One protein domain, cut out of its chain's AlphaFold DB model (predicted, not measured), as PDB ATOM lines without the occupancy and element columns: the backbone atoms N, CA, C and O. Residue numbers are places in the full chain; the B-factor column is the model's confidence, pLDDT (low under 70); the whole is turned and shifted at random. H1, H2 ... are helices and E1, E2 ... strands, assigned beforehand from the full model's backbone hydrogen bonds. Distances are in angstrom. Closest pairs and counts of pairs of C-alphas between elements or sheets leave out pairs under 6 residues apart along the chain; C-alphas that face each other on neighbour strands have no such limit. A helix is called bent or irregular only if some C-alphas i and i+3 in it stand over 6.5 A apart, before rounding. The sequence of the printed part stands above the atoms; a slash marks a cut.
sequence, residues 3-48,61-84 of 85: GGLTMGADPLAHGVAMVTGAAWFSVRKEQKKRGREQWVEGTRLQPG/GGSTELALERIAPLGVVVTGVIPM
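What this domain is: This is residues 3 to 48 and 61 to 84 of the 85 residues of the protein "Orotate phosphoribosyltransferase" of Enterococcus faecium (UniProt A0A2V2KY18). A small sheet of three short strands, E1, E2 and E3, lies between two helices, H1 along the strands on one face and H2 across them on the other. Strand E4 runs beside H2, apart from the sheet, and the loop of residues 28 to 39 lies at the opposite end of the longest span from the last residues of H1. The printed part has 70 residues with two named helices and four named strands, in the order E1, H1, E2, E3, H2, E4; the sheet runs E1, E2, E3 and is mixed. The class is mixed, helices and strands, and the whole is compact, with a radius of gyration of the C-alphas of 11.6 A and spans of 32 by 24 by 20 A.

Where its parts are: E1, residues 3 to 5, begins at C-alpha 3 (248.276, 173.916, 127.543). H1, residues 9 to 20, is 16.3 A long and ends at C-alpha 20 (239.050, 182.961, 124.705). E2 is residues 24 to 27, 10.5 A, and E3 residues 40 to 42. H2, residues 62 to 74, is 19.5 A long; it is irregular, but only just: C-alphas 70 and 73 are 6.8 A apart. E4, residues 77 to 83, is 18.2 A long and ends at C-alpha 83 (256.183, 180.369, 122.880).

How they stand to each other: E1 and E2 are parallel at 16 degrees, with N 27 and O 4 2.8 A apart, within hydrogen-bond range. E1, H1 and E2 form a strand-helix-strand unit, two parallel neighbour strands with a helix between them in the chain, and its crossover is right-handed. E2 and E3 form a hairpin, antiparallel at 151 degrees, with N 41 and O 26 2.9 A apart, within hydrogen-bond range. H1 is on the sheet at a height over the sheet of 5.2 A, over E1 and along the strands, at 2 degrees to E1 on the local plane; the closest C-alphas of H1 and E1 are those of Ala 13 and Gly 3, 4.9 A apart. H2 is on the opposite face at a height over the sheet of 7.7 A, across the strands at 63 degrees to E2 on the local plane; the closest C-alphas of H2 and E1 are those of Ala 67 and Leu 5, 5.2 A apart. The sheet and the two helices make three layers, helices on both faces of a sheet. E4 pairs with no named strand; its C-alpha closest to H2 is that of Val 81, 7.9 A from that of Thr 64. H1 and H2 are apart. Every O i to N i+4 pair is within hydrogen-bond range in H1, and 7 of 9 in H2.

The domain as a whole: The two C-alphas farthest apart, those of Val 19 and Lys 33, are 33.2 A apart. Residues 49 to 60 are not printed, and C-alphas 48 and 61 are 23.9 A apart across this cut. The link from E2 to E3, with 12 residues, is long. The mean pLDDT of the printed part is 93.5, and residues 33 to 37 are under 70.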
ATOM      1  N   GLY A   3     247.488 174.503 126.461       98.44
ATOM      2  CA  GLY A   3     248.276 173.916 127.543       98.44
ATOM      3  C   GLY A   3     249.712 173.645 127.132       98.44
ATOM      4  O   GLY A   3     250.069 173.826 125.976       98.44
ATOM      5  N   GLY A   4     250.539 173.198 128.061       98.06
ATOM      6  CA  GLY A   4     251.941 172.889 127.793       98.06
ATOM      7  C   GLY A   4     252.585 172.182 128.973       98.06
ATOM      8  O   GLY A   4     251.885 171.730 129.884       98.06
ATOM      9  N   LEU A   5     253.911 172.058 128.951       97.88
ATOM     10  CA  LEU A   5     254.635 171.466 130.069       97.88
ATOM     11  C   LEU A   5     254.629 172.429 131.263       97.88
ATOM     12  O   LEU A   5     255.003 173.594 131.157       97.88
ATOM     13  N   THR A   6     254.241 171.920 132.426       96.06
ATOM     14  CA  THR A   6     254.292 172.673 133.683       96.06
ATOM     15  C   THR A   6     255.739 173.094 134.030       96.06
ATOM     16  O   THR A   6     256.698 172.379 133.721       96.06
ATOM     17  N   MET A   7     256.004 174.215 134.708       94.25
ATOM     18  CA  MET A   7     255.060 175.233 135.202       94.25
ATOM     19  C   MET A   7     255.008 176.495 134.328       94.25
ATOM     20  O   MET A   7     254.070 177.270 134.469       94.25
ATOM     21  N   GLY A   8     255.979 176.702 133.428       94.50
ATOM     22  CA  GLY A   8     256.084 177.924 132.613       94.50
ATOM     23  C   GLY A   8     254.874 178.139 131.701       94.50
ATOM     24  O   GLY A   8     254.325 179.237 131.626       94.50
ATOM     25  N   ALA A   9     254.367 177.056 131.106       97.19
ATOM     26  CA  ALA A   9     253.181 177.095 130.261       97.19
ATOM     27  C   ALA A   9     251.867 177.357 131.024       97.19
ATOM     28  O   ALA A   9     250.880 177.768 130.409       97.19
ATOM     29  N   ASP A  10     251.815 177.116 132.340       97.81
ATOM     30  CA  ASP A  10     250.548 177.098 133.078       97.81
ATOM     31  C   ASP A  10     249.884 178.485 133.113       97.81
ATOM     32  O   ASP A  10     248.726 178.580 132.696       97.81
ATOM     33  N   PRO A  11     250.549 179.585 133.531       97.56
ATOM     34  CA  PRO A  11     249.921 180.908 133.542       97.56
ATOM     35  C   PRO A  11     249.447 181.357 132.154       97.56
ATOM     36  O   PRO A  11     248.376 181.956 132.038       97.56
ATOM     37  N   LEU A  12     250.197 181.020 131.097       97.44
ATOM     38  CA  LEU A  12     249.829 181.322 129.712       97.44
ATOM     39  C   LEU A  12     248.574 180.558 129.290       97.44
ATOM     40  O   LEU A  12     247.640 181.156 128.754       97.44
ATOM     41  N   ALA A  13     248.510 179.257 129.578       98.31
ATOM     42  CA  ALA A  13     247.346 178.435 129.275       98.31
ATOM     43  C   ALA A  13     246.088 178.945 129.992       98.31
ATOM     44  O   ALA A  13     245.039 179.079 129.362       98.31
ATOM     45  N   HIS A  14     246.196 179.296 131.278       98.25
ATOM     46  CA  HIS A  14     245.085 179.881 132.034       98.25
ATOM     47  C   HIS A  14     244.658 181.234 131.456       98.25
ATOM     48  O   HIS A  14     243.468 181.446 131.239       98.25
ATOM     49  N   GLY A  15     245.603 182.131 131.160       98.06
ATOM     50  CA  GLY A  15     245.307 183.447 130.590       98.06
ATOM     51  C   GLY A  15     244.605 183.356 129.233       98.06
ATOM     52  O   GLY A  15     243.552 183.964 129.035       98.06
ATOM     53  N   VAL A  16     245.130 182.534 128.318       97.81
ATOM     54  CA  VAL A  16     244.509 182.300 127.004       97.81
ATOM     55  C   VAL A  16     243.119 181.688 127.167       97.81
ATOM     56  O   VAL A  16     242.172 182.147 126.527       97.81
ATOM     57  N   ALA A  17     242.959 180.692 128.040       98.12
ATOM     58  CA  ALA A  17     241.663 180.078 128.316       98.12
ATOM     59  C   ALA A  17     240.642 181.082 128.869       98.12
ATOM     60  O   ALA A  17     239.513 181.127 128.384       98.12
ATOM     61  N   MET A  18     241.041 181.930 129.821       98.31
ATOM     62  CA  MET A  18     240.173 182.956 130.405       98.31
ATOM     63  C   MET A  18     239.683 183.970 129.368       98.31
ATOM     64  O   MET A  18     238.515 184.344 129.393       98.31
ATOM     65  N   VAL A  19     240.550 184.403 128.448       98.31
ATOM     66  CA  VAL A  19     240.201 185.415 127.435       98.31
ATOM     67  C   VAL A  19     239.381 184.825 126.286       98.31
ATOM     68  O   VAL A  19     238.507 185.493 125.740       98.31
ATOM     69  N   THR A  20     239.652 183.577 125.901       97.88
ATOM     70  CA  THR A  20     239.050 182.961 124.705       97.88
ATOM     71  C   THR A  20     237.849 182.064 125.001       97.88
ATOM     72  O   THR A  20     237.140 181.671 124.077       97.88
ATOM     73  N   GLY A  21     237.638 181.685 126.264       97.56
ATOM     74  CA  GLY A  21     236.688 180.637 126.645       97.56
ATOM     75  C   GLY A  21     237.148 179.221 126.271       97.56
ATOM     76  O   GLY A  21     236.376 178.269 126.390       97.56
ATOM     77  N   ALA A  22     238.389 179.051 125.804       97.69
ATOM     78  CA  ALA A  22     238.944 177.733 125.531       97.69
ATOM     79  C   ALA A  22     239.183 176.944 126.827       97.69
ATOM     80  O   ALA A  22     239.504 177.495 127.874       97.69
ATOM     81  N   ALA A  23     239.104 175.618 126.740       98.12
ATOM     82  CA  ALA A  23     239.577 174.731 127.799       98.12
ATOM     83  C   ALA A  23     241.098 174.851 127.999       98.12
ATOM     84  O   ALA A  23     241.836 174.924 127.012       98.12
ATOM     85  N   TRP A  24     241.569 174.767 129.245       98.31
ATOM     86  CA  TRP A  24     242.995 174.670 129.569       98.31
ATOM     87  C   TRP A  24     243.374 173.264 130.048       98.31
ATOM     88  O   TRP A  24     242.533 172.527 130.578       98.31
ATOM     89  N   PHE A  25     244.643 172.906 129.884       97.94
ATOM     90  CA  PHE A  25     245.259 171.725 130.487       97.94
ATOM     91  C   PHE A  25     246.730 172.005 130.829       97.94
ATOM     92  O   PHE A  25     247.323 172.953 130.320       97.94
ATOM     93  N   SER A  26     247.320 171.167 131.677       97.69
ATOM     94  CA  SER A  26     248.746 171.211 132.025       97.69
ATOM     95  C   SER A  26     249.352 169.817 131.928       97.69
ATOM     96  O   SER A  26     248.722 168.840 132.341       97.69
ATOM     97  N   VAL A  27     250.559 169.704 131.372       97.12
ATOM     98  CA  VAL A  27     251.295 168.440 131.267       97.12
ATOM     99  C   VAL A  27     252.355 168.366 132.360       97.12
ATOM    100  O   VAL A  27     253.236 169.216 132.467       97.12
ATOM    101  N   ARG A  28     252.297 167.311 133.170       94.94
ATOM    102  CA  ARG A  28     253.250 167.042 134.245       94.94
ATOM    103  C   ARG A  28     254.584 166.536 133.704       94.94
ATOM    104  O   ARG A  28     254.630 165.748 132.762       94.94
ATOM    105  N   LYS A  29     255.664 166.880 134.410       90.50
ATOM    106  CA  LYS A  29     256.992 166.272 134.212       90.50
ATOM    107  C   LYS A  29     257.056 164.825 134.706       90.50
ATOM    108  O   LYS A  29     257.746 164.000 134.113       90.50
ATOM    109  N   GLU A  30     256.309 164.517 135.763       87.69
ATOM    110  CA  GLU A  30     256.286 163.202 136.402       87.69
ATOM    111  C   GLU A  30     254.889 162.588 136.402       87.69
ATOM    112  O   GLU A  30     253.869 163.269 136.540       87.69
ATOM    113  N   GLN A  31     254.870 161.265 136.278       81.31
ATOM    114  CA  GLN A  31     253.668 160.456 136.184       81.31
ATOM    115  C   GLN A  31     252.935 160.434 137.534       81.31
ATOM    116  O   GLN A  31     253.530 160.159 138.580       81.31
ATOM    117  N   LYS A  32     251.617 160.658 137.541       79.69
ATOM    118  CA  LYS A  32     250.797 160.397 138.732       79.69
ATOM    119  C   LYS A  32     250.886 158.912 139.095       79.69
ATOM    120  O   LYS A  32     250.541 158.047 138.294       79.69
ATOM    121  N   LYS A  33     251.258 158.618 140.346       69.81
ATOM    122  CA  LYS A  33     251.372 157.241 140.873       69.81
ATOM    123  C   LYS A  33     250.049 156.456 140.864       69.81
ATOM    124  O   LYS A  33     250.071 155.232 140.933       69.81
ATOM    125  N   ARG A  34     248.896 157.136 140.833       65.50
ATOM    126  CA  ARG A  34     247.547 156.539 140.833       65.50
ATOM    127  C   ARG A  34     246.585 157.396 140.001       65.50
ATOM    128  O   ARG A  34     246.576 158.614 140.160       65.50
ATOM    129  N   GLY A  35     245.758 156.762 139.164       63.19
ATOM    130  CA  GLY A  35     244.735 157.424 138.335       63.19
ATOM    131  C   GLY A  35     244.796 157.042 136.849       63.19
ATOM    132  O   GLY A  35     245.781 156.468 136.391       63.19
ATOM    133  N   ARG A  36     243.721 157.345 136.102       62.12
ATOM    134  CA  ARG A  36     243.596 157.064 134.653       62.12
ATOM    135  C   ARG A  36     244.364 158.049 133.764       62.12
ATOM    136  O   ARG A  36     244.768 157.672 132.674       62.12
ATOM    137  N   GLU A  37     244.568 159.280 134.226       66.88
ATOM    138  CA  GLU A  37     245.234 160.345 133.466       66.88
ATOM    139  C   GLU A  37     246.520 160.718 134.174       66.88
ATOM    140  O   GLU A  37     246.541 161.486 135.133       66.88
ATOM    141  N   GLN A  38     247.596 160.057 133.763       82.69
ATOM    142  CA  GLN A  38     248.828 160.087 134.535       82.69
ATOM    143  C   GLN A  38     249.667 161.345 134.286       82.69
ATOM    144  O   GLN A  38     250.488 161.695 135.131       82.69
ATOM    145  N   TRP A  39     249.451 162.020 133.155       92.31
ATOM    146  CA  TRP A  39     250.293 163.124 132.692       92.31
ATOM    147  C   TRP A  39     249.579 164.470 132.611       92.31
ATOM    148  O   TRP A  39     250.256 165.488 132.630       92.31
ATOM    149  N   VAL A  40     248.250 164.492 132.507       94.62
ATOM    150  CA  VAL A  40     247.484 165.709 132.208       94.62
ATOM    151  C   VAL A  40     246.655 166.125 133.421       94.62
ATOM    152  O   VAL A  40     246.003 165.295 134.051       94.62
ATOM    153  N   GLU A  41     246.685 167.414 133.738       94.69
ATOM    154  CA  GLU A  41     245.783 168.075 134.681       94.69
ATOM    155  C   GLU A  41     244.865 169.062 133.960       94.69
ATOM    156  O   GLU A  41     245.156 169.509 132.849       94.69
ATOM    157  N   GLY A  42     243.779 169.448 134.629       94.25
ATOM    158  CA  GLY A  42     242.797 170.378 134.087       94.25
ATOM    159  C   GLY A  42     241.774 169.661 133.214       94.25
ATOM    160  O   GLY A  42     241.200 168.646 133.617       94.25
ATOM    161  N   THR A  43     241.501 170.211 132.033       95.00
ATOM    162  CA  THR A  43     240.480 169.651 131.146       95.00
ATOM    163  C   THR A  43     240.937 168.323 130.563       95.00
ATOM    164  O   THR A  43     241.996 168.222 129.947       95.00
ATOM    165  N   ARG A  44     240.072 167.317 130.684       92.56
ATOM    166  CA  ARG A  44     240.259 166.013 130.056       92.56
ATOM    167  C   ARG A  44     240.307 166.140 128.535       92.56
ATOM    168  O   ARG A  44     239.321 166.531 127.909       92.56
ATOM    169  N   LEU A  45     241.433 165.756 127.945       95.06
ATOM    170  CA  LEU A  45     241.604 165.728 126.497       95.06
ATOM    171  C   LEU A  45     240.980 164.454 125.916       95.06
ATOM    172  O   LEU A  45     241.203 163.352 126.416       95.06
ATOM    173  N   GLN A  46     240.191 164.613 124.857       94.75
ATOM    174  CA  GLN A  46     239.557 163.511 124.128       94.75
ATOM    175  C   GLN A  46     240.137 163.394 122.711       94.75
ATOM    176  O   GLN A  46     240.617 164.403 122.177       94.75
ATOM    177  N   PRO A  47     240.048 162.220 122.063       97.31
ATOM    178  CA  PRO A  47     240.414 162.084 120.658       97.31
ATOM    179  C   PRO A  47     239.735 163.148 119.785       97.31
ATOM    180  O   PRO A  47     238.562 163.467 119.975       97.31
ATOM    181  N   GLY A  48     240.485 163.739 118.856       97.75
ATOM    182  CA  GLY A  48     240.026 164.836 117.999       97.75
ATOM    183  C   GLY A  48     240.050 166.225 118.650       97.75
ATOM    184  O   GLY A  48     239.836 167.218 117.953       97.75
ATOM    185  N   GLY A  61     263.430 173.446 122.652       94.62
ATOM    186  CA  GLY A  61     262.105 172.872 122.384       94.62
ATOM    187  C   GLY A  61     261.803 171.557 123.111       94.62
ATOM    188  O   GLY A  61     260.661 171.105 123.079       94.62
ATOM    189  N   GLY A  62     262.766 170.972 123.834       97.00
ATOM    190  CA  GLY A  62     262.581 169.661 124.477       97.00
ATOM    191  C   GLY A  62     261.431 169.604 125.493       97.00
ATOM    192  O   GLY A  62     260.788 168.571 125.646       97.00
ATOM    193  N   SER A  63     261.112 170.719 126.160       96.12
ATOM    194  CA  SER A  63     259.952 170.799 127.063       96.12
ATOM    195  C   SER A  63     258.628 170.664 126.305       96.12
ATOM    196  O   SER A  63     257.746 169.902 126.709       96.12
ATOM    197  N   THR A  64     258.501 171.375 125.185       96.81
ATOM    198  CA  THR A  64     257.333 171.312 124.307       96.81
ATOM    199  C   THR A  64     257.201 169.930 123.663       96.81
ATOM    200  O   THR A  64     256.100 169.381 123.612       96.81
ATOM    201  N   GLU A  65     258.313 169.344 123.213       97.44
ATOM    202  CA  GLU A  65     258.350 167.990 122.650       97.44
ATOM    203  C   GLU A  65     257.895 166.952 123.680       97.44
ATOM    204  O   GLU A  65     256.989 166.168 123.406       97.44
ATOM    205  N   LEU A  66     258.404 167.030 124.914       96.94
ATOM    206  CA  LEU A  66     257.957 166.160 125.998       96.94
ATOM    207  C   LEU A  66     256.451 166.302 126.254       96.94
ATOM    208  O   LEU A  66     255.764 165.302 126.459       96.94
ATOM    209  N   ALA A  67     255.911 167.527 126.235       97.25
ATOM    210  CA  ALA A  67     254.474 167.737 126.381       97.25
ATOM    211  C   ALA A  67     253.678 167.085 125.242       97.25
ATOM    212  O   ALA A  67     252.683 166.406 125.509       97.25
ATOM    213  N   LEU A  68     254.135 167.250 123.997       97.44
ATOM    214  CA  LEU A  68     253.551 166.627 122.811       97.44
ATOM    215  C   LEU A  68     253.528 165.099 122.941       97.44
ATOM    216  O   LEU A  68     252.473 164.493 122.753       97.44
ATOM    217  N   GLU A  69     254.644 164.483 123.328       96.25
ATOM    218  CA  GLU A  69     254.750 163.032 123.524       96.25
ATOM    219  C   GLU A  69     253.746 162.502 124.553       96.25
ATOM    220  O   GLU A  69     253.193 161.413 124.382       96.25
ATOM    221  N   ARG A  70     253.462 163.260 125.623       95.44
ATOM    222  CA  ARG A  70     252.486 162.833 126.639       95.44
ATOM    223  C   ARG A  70     251.045 162.888 126.148       95.44
ATOM    224  O   ARG A  70     250.236 162.074 126.596       95.44
ATOM    225  N   ILE A  71     250.702 163.847 125.287       95.75
ATOM    226  CA  ILE A  71     249.311 164.082 124.870       95.75
ATOM    227  C   ILE A  71     248.964 163.449 123.523       95.75
ATOM    228  O   ILE A  71     247.797 163.136 123.298       95.75
ATOM    229  N   ALA A  72     249.940 163.211 122.642       95.75
ATOM    230  CA  ALA A  72     249.708 162.608 121.328       95.75
ATOM    231  C   ALA A  72     249.000 161.236 121.403       95.75
ATOM    232  O   ALA A  72     248.041 161.035 120.653       95.75
ATOM    233  N   PRO A  73     249.338 160.324 122.345       95.00
ATOM    234  CA  PRO A  73     248.629 159.049 122.498       95.00
ATOM    235  C   PRO A  73     247.145 159.185 122.872       95.00
ATOM    236  O   PRO A  73     246.393 158.224 122.742       95.00
ATOM    237  N   LEU A  74     246.702 160.364 123.327       94.81
ATOM    238  CA  LEU A  74     245.294 160.646 123.626       94.81
ATOM    239  C   LEU A  74     244.463 160.917 122.355       94.81
ATOM    240  O   LEU A  74     243.258 161.148 122.451       94.81
ATOM    241  N   GLY A  75     245.085 160.904 121.169       96.69
ATOM    242  CA  GLY A  75     244.418 161.114 119.881       96.69
ATOM    243  C   GLY A  75     244.037 162.570 119.608       96.69
ATOM    244  O   GLY A  75     243.134 162.829 118.815       96.69
ATOM    245  N   VAL A  76     244.666 163.524 120.295       97.69
ATOM    246  CA  VAL A  76     244.432 164.960 120.086       97.69
ATOM    247  C   VAL A  76     245.022 165.437 118.759       97.69
ATOM    248  O   VAL A  76     245.942 164.833 118.214       97.69
ATOM    249  N   VAL A  77     244.523 166.564 118.257       98.31
ATOM    250  CA  VAL A  77     245.057 167.242 117.071       98.31
ATOM    251  C   VAL A  77     245.831 168.468 117.530       98.31
ATOM    252  O   VAL A  77     245.233 169.487 117.883       98.31
ATOM    253  N   VAL A  78     247.161 168.388 117.540       97.94
ATOM    254  CA  VAL A  78     248.001 169.547 117.863       97.94
ATOM    255  C   VAL A  78     248.021 170.495 116.668       97.94
ATOM    256  O   VAL A  78     248.436 170.139 115.572       97.94
ATOM    257  N   THR A  79     247.503 171.701 116.881       97.88
ATOM    258  CA  THR A  79     247.278 172.722 115.845       97.88
ATOM    259  C   THR A  79     248.434 173.703 115.692       97.88
ATOM    260  O   THR A  79     248.487 174.423 114.700       97.88
ATOM    261  N   GLY A  80     249.346 173.736 116.662       97.56
ATOM    262  CA  GLY A  80     250.504 174.617 116.667       97.56
ATOM    263  C   GLY A  80     251.169 174.673 118.038       97.56
ATOM    264  O   GLY A  80     250.659 174.116 119.016       97.56
ATOM    265  N   VAL A  81     252.298 175.375 118.074       97.75
ATOM    266  CA  VAL A  81     253.072 175.710 119.271       97.75
ATOM    267  C   VAL A  81     253.286 177.223 119.266       97.75
ATOM    268  O   VAL A  81     253.679 177.765 118.234       97.75
ATOM    269  N   ILE A  82     253.033 177.900 120.387       96.94
ATOM    270  CA  ILE A  82     253.318 179.331 120.554       96.94
ATOM    271  C   ILE A  82     254.129 179.540 121.841       96.94
ATOM    272  O   ILE A  82     253.559 179.418 122.929       96.94
ATOM    273  N   PRO A  83     255.432 179.858 121.745       95.44
ATOM    274  CA  PRO A  83     256.183 180.369 122.880       95.44
ATOM    275  C   PRO A  83     255.860 181.846 123.133       95.44
ATOM    276  O   PRO A  83     255.441 182.563 122.221       95.44
ATOM    277  N   MET A  84     256.097 182.317 124.355       92.88
ATOM    278  CA  MET A  84     256.137 183.755 124.630       92.88
ATOM    279  C   MET A  84     257.474 184.369 124.189       92.88
ATOM    280  O   MET A  84     257.471 185.489 123.672       92.88
TER     281      MET A  84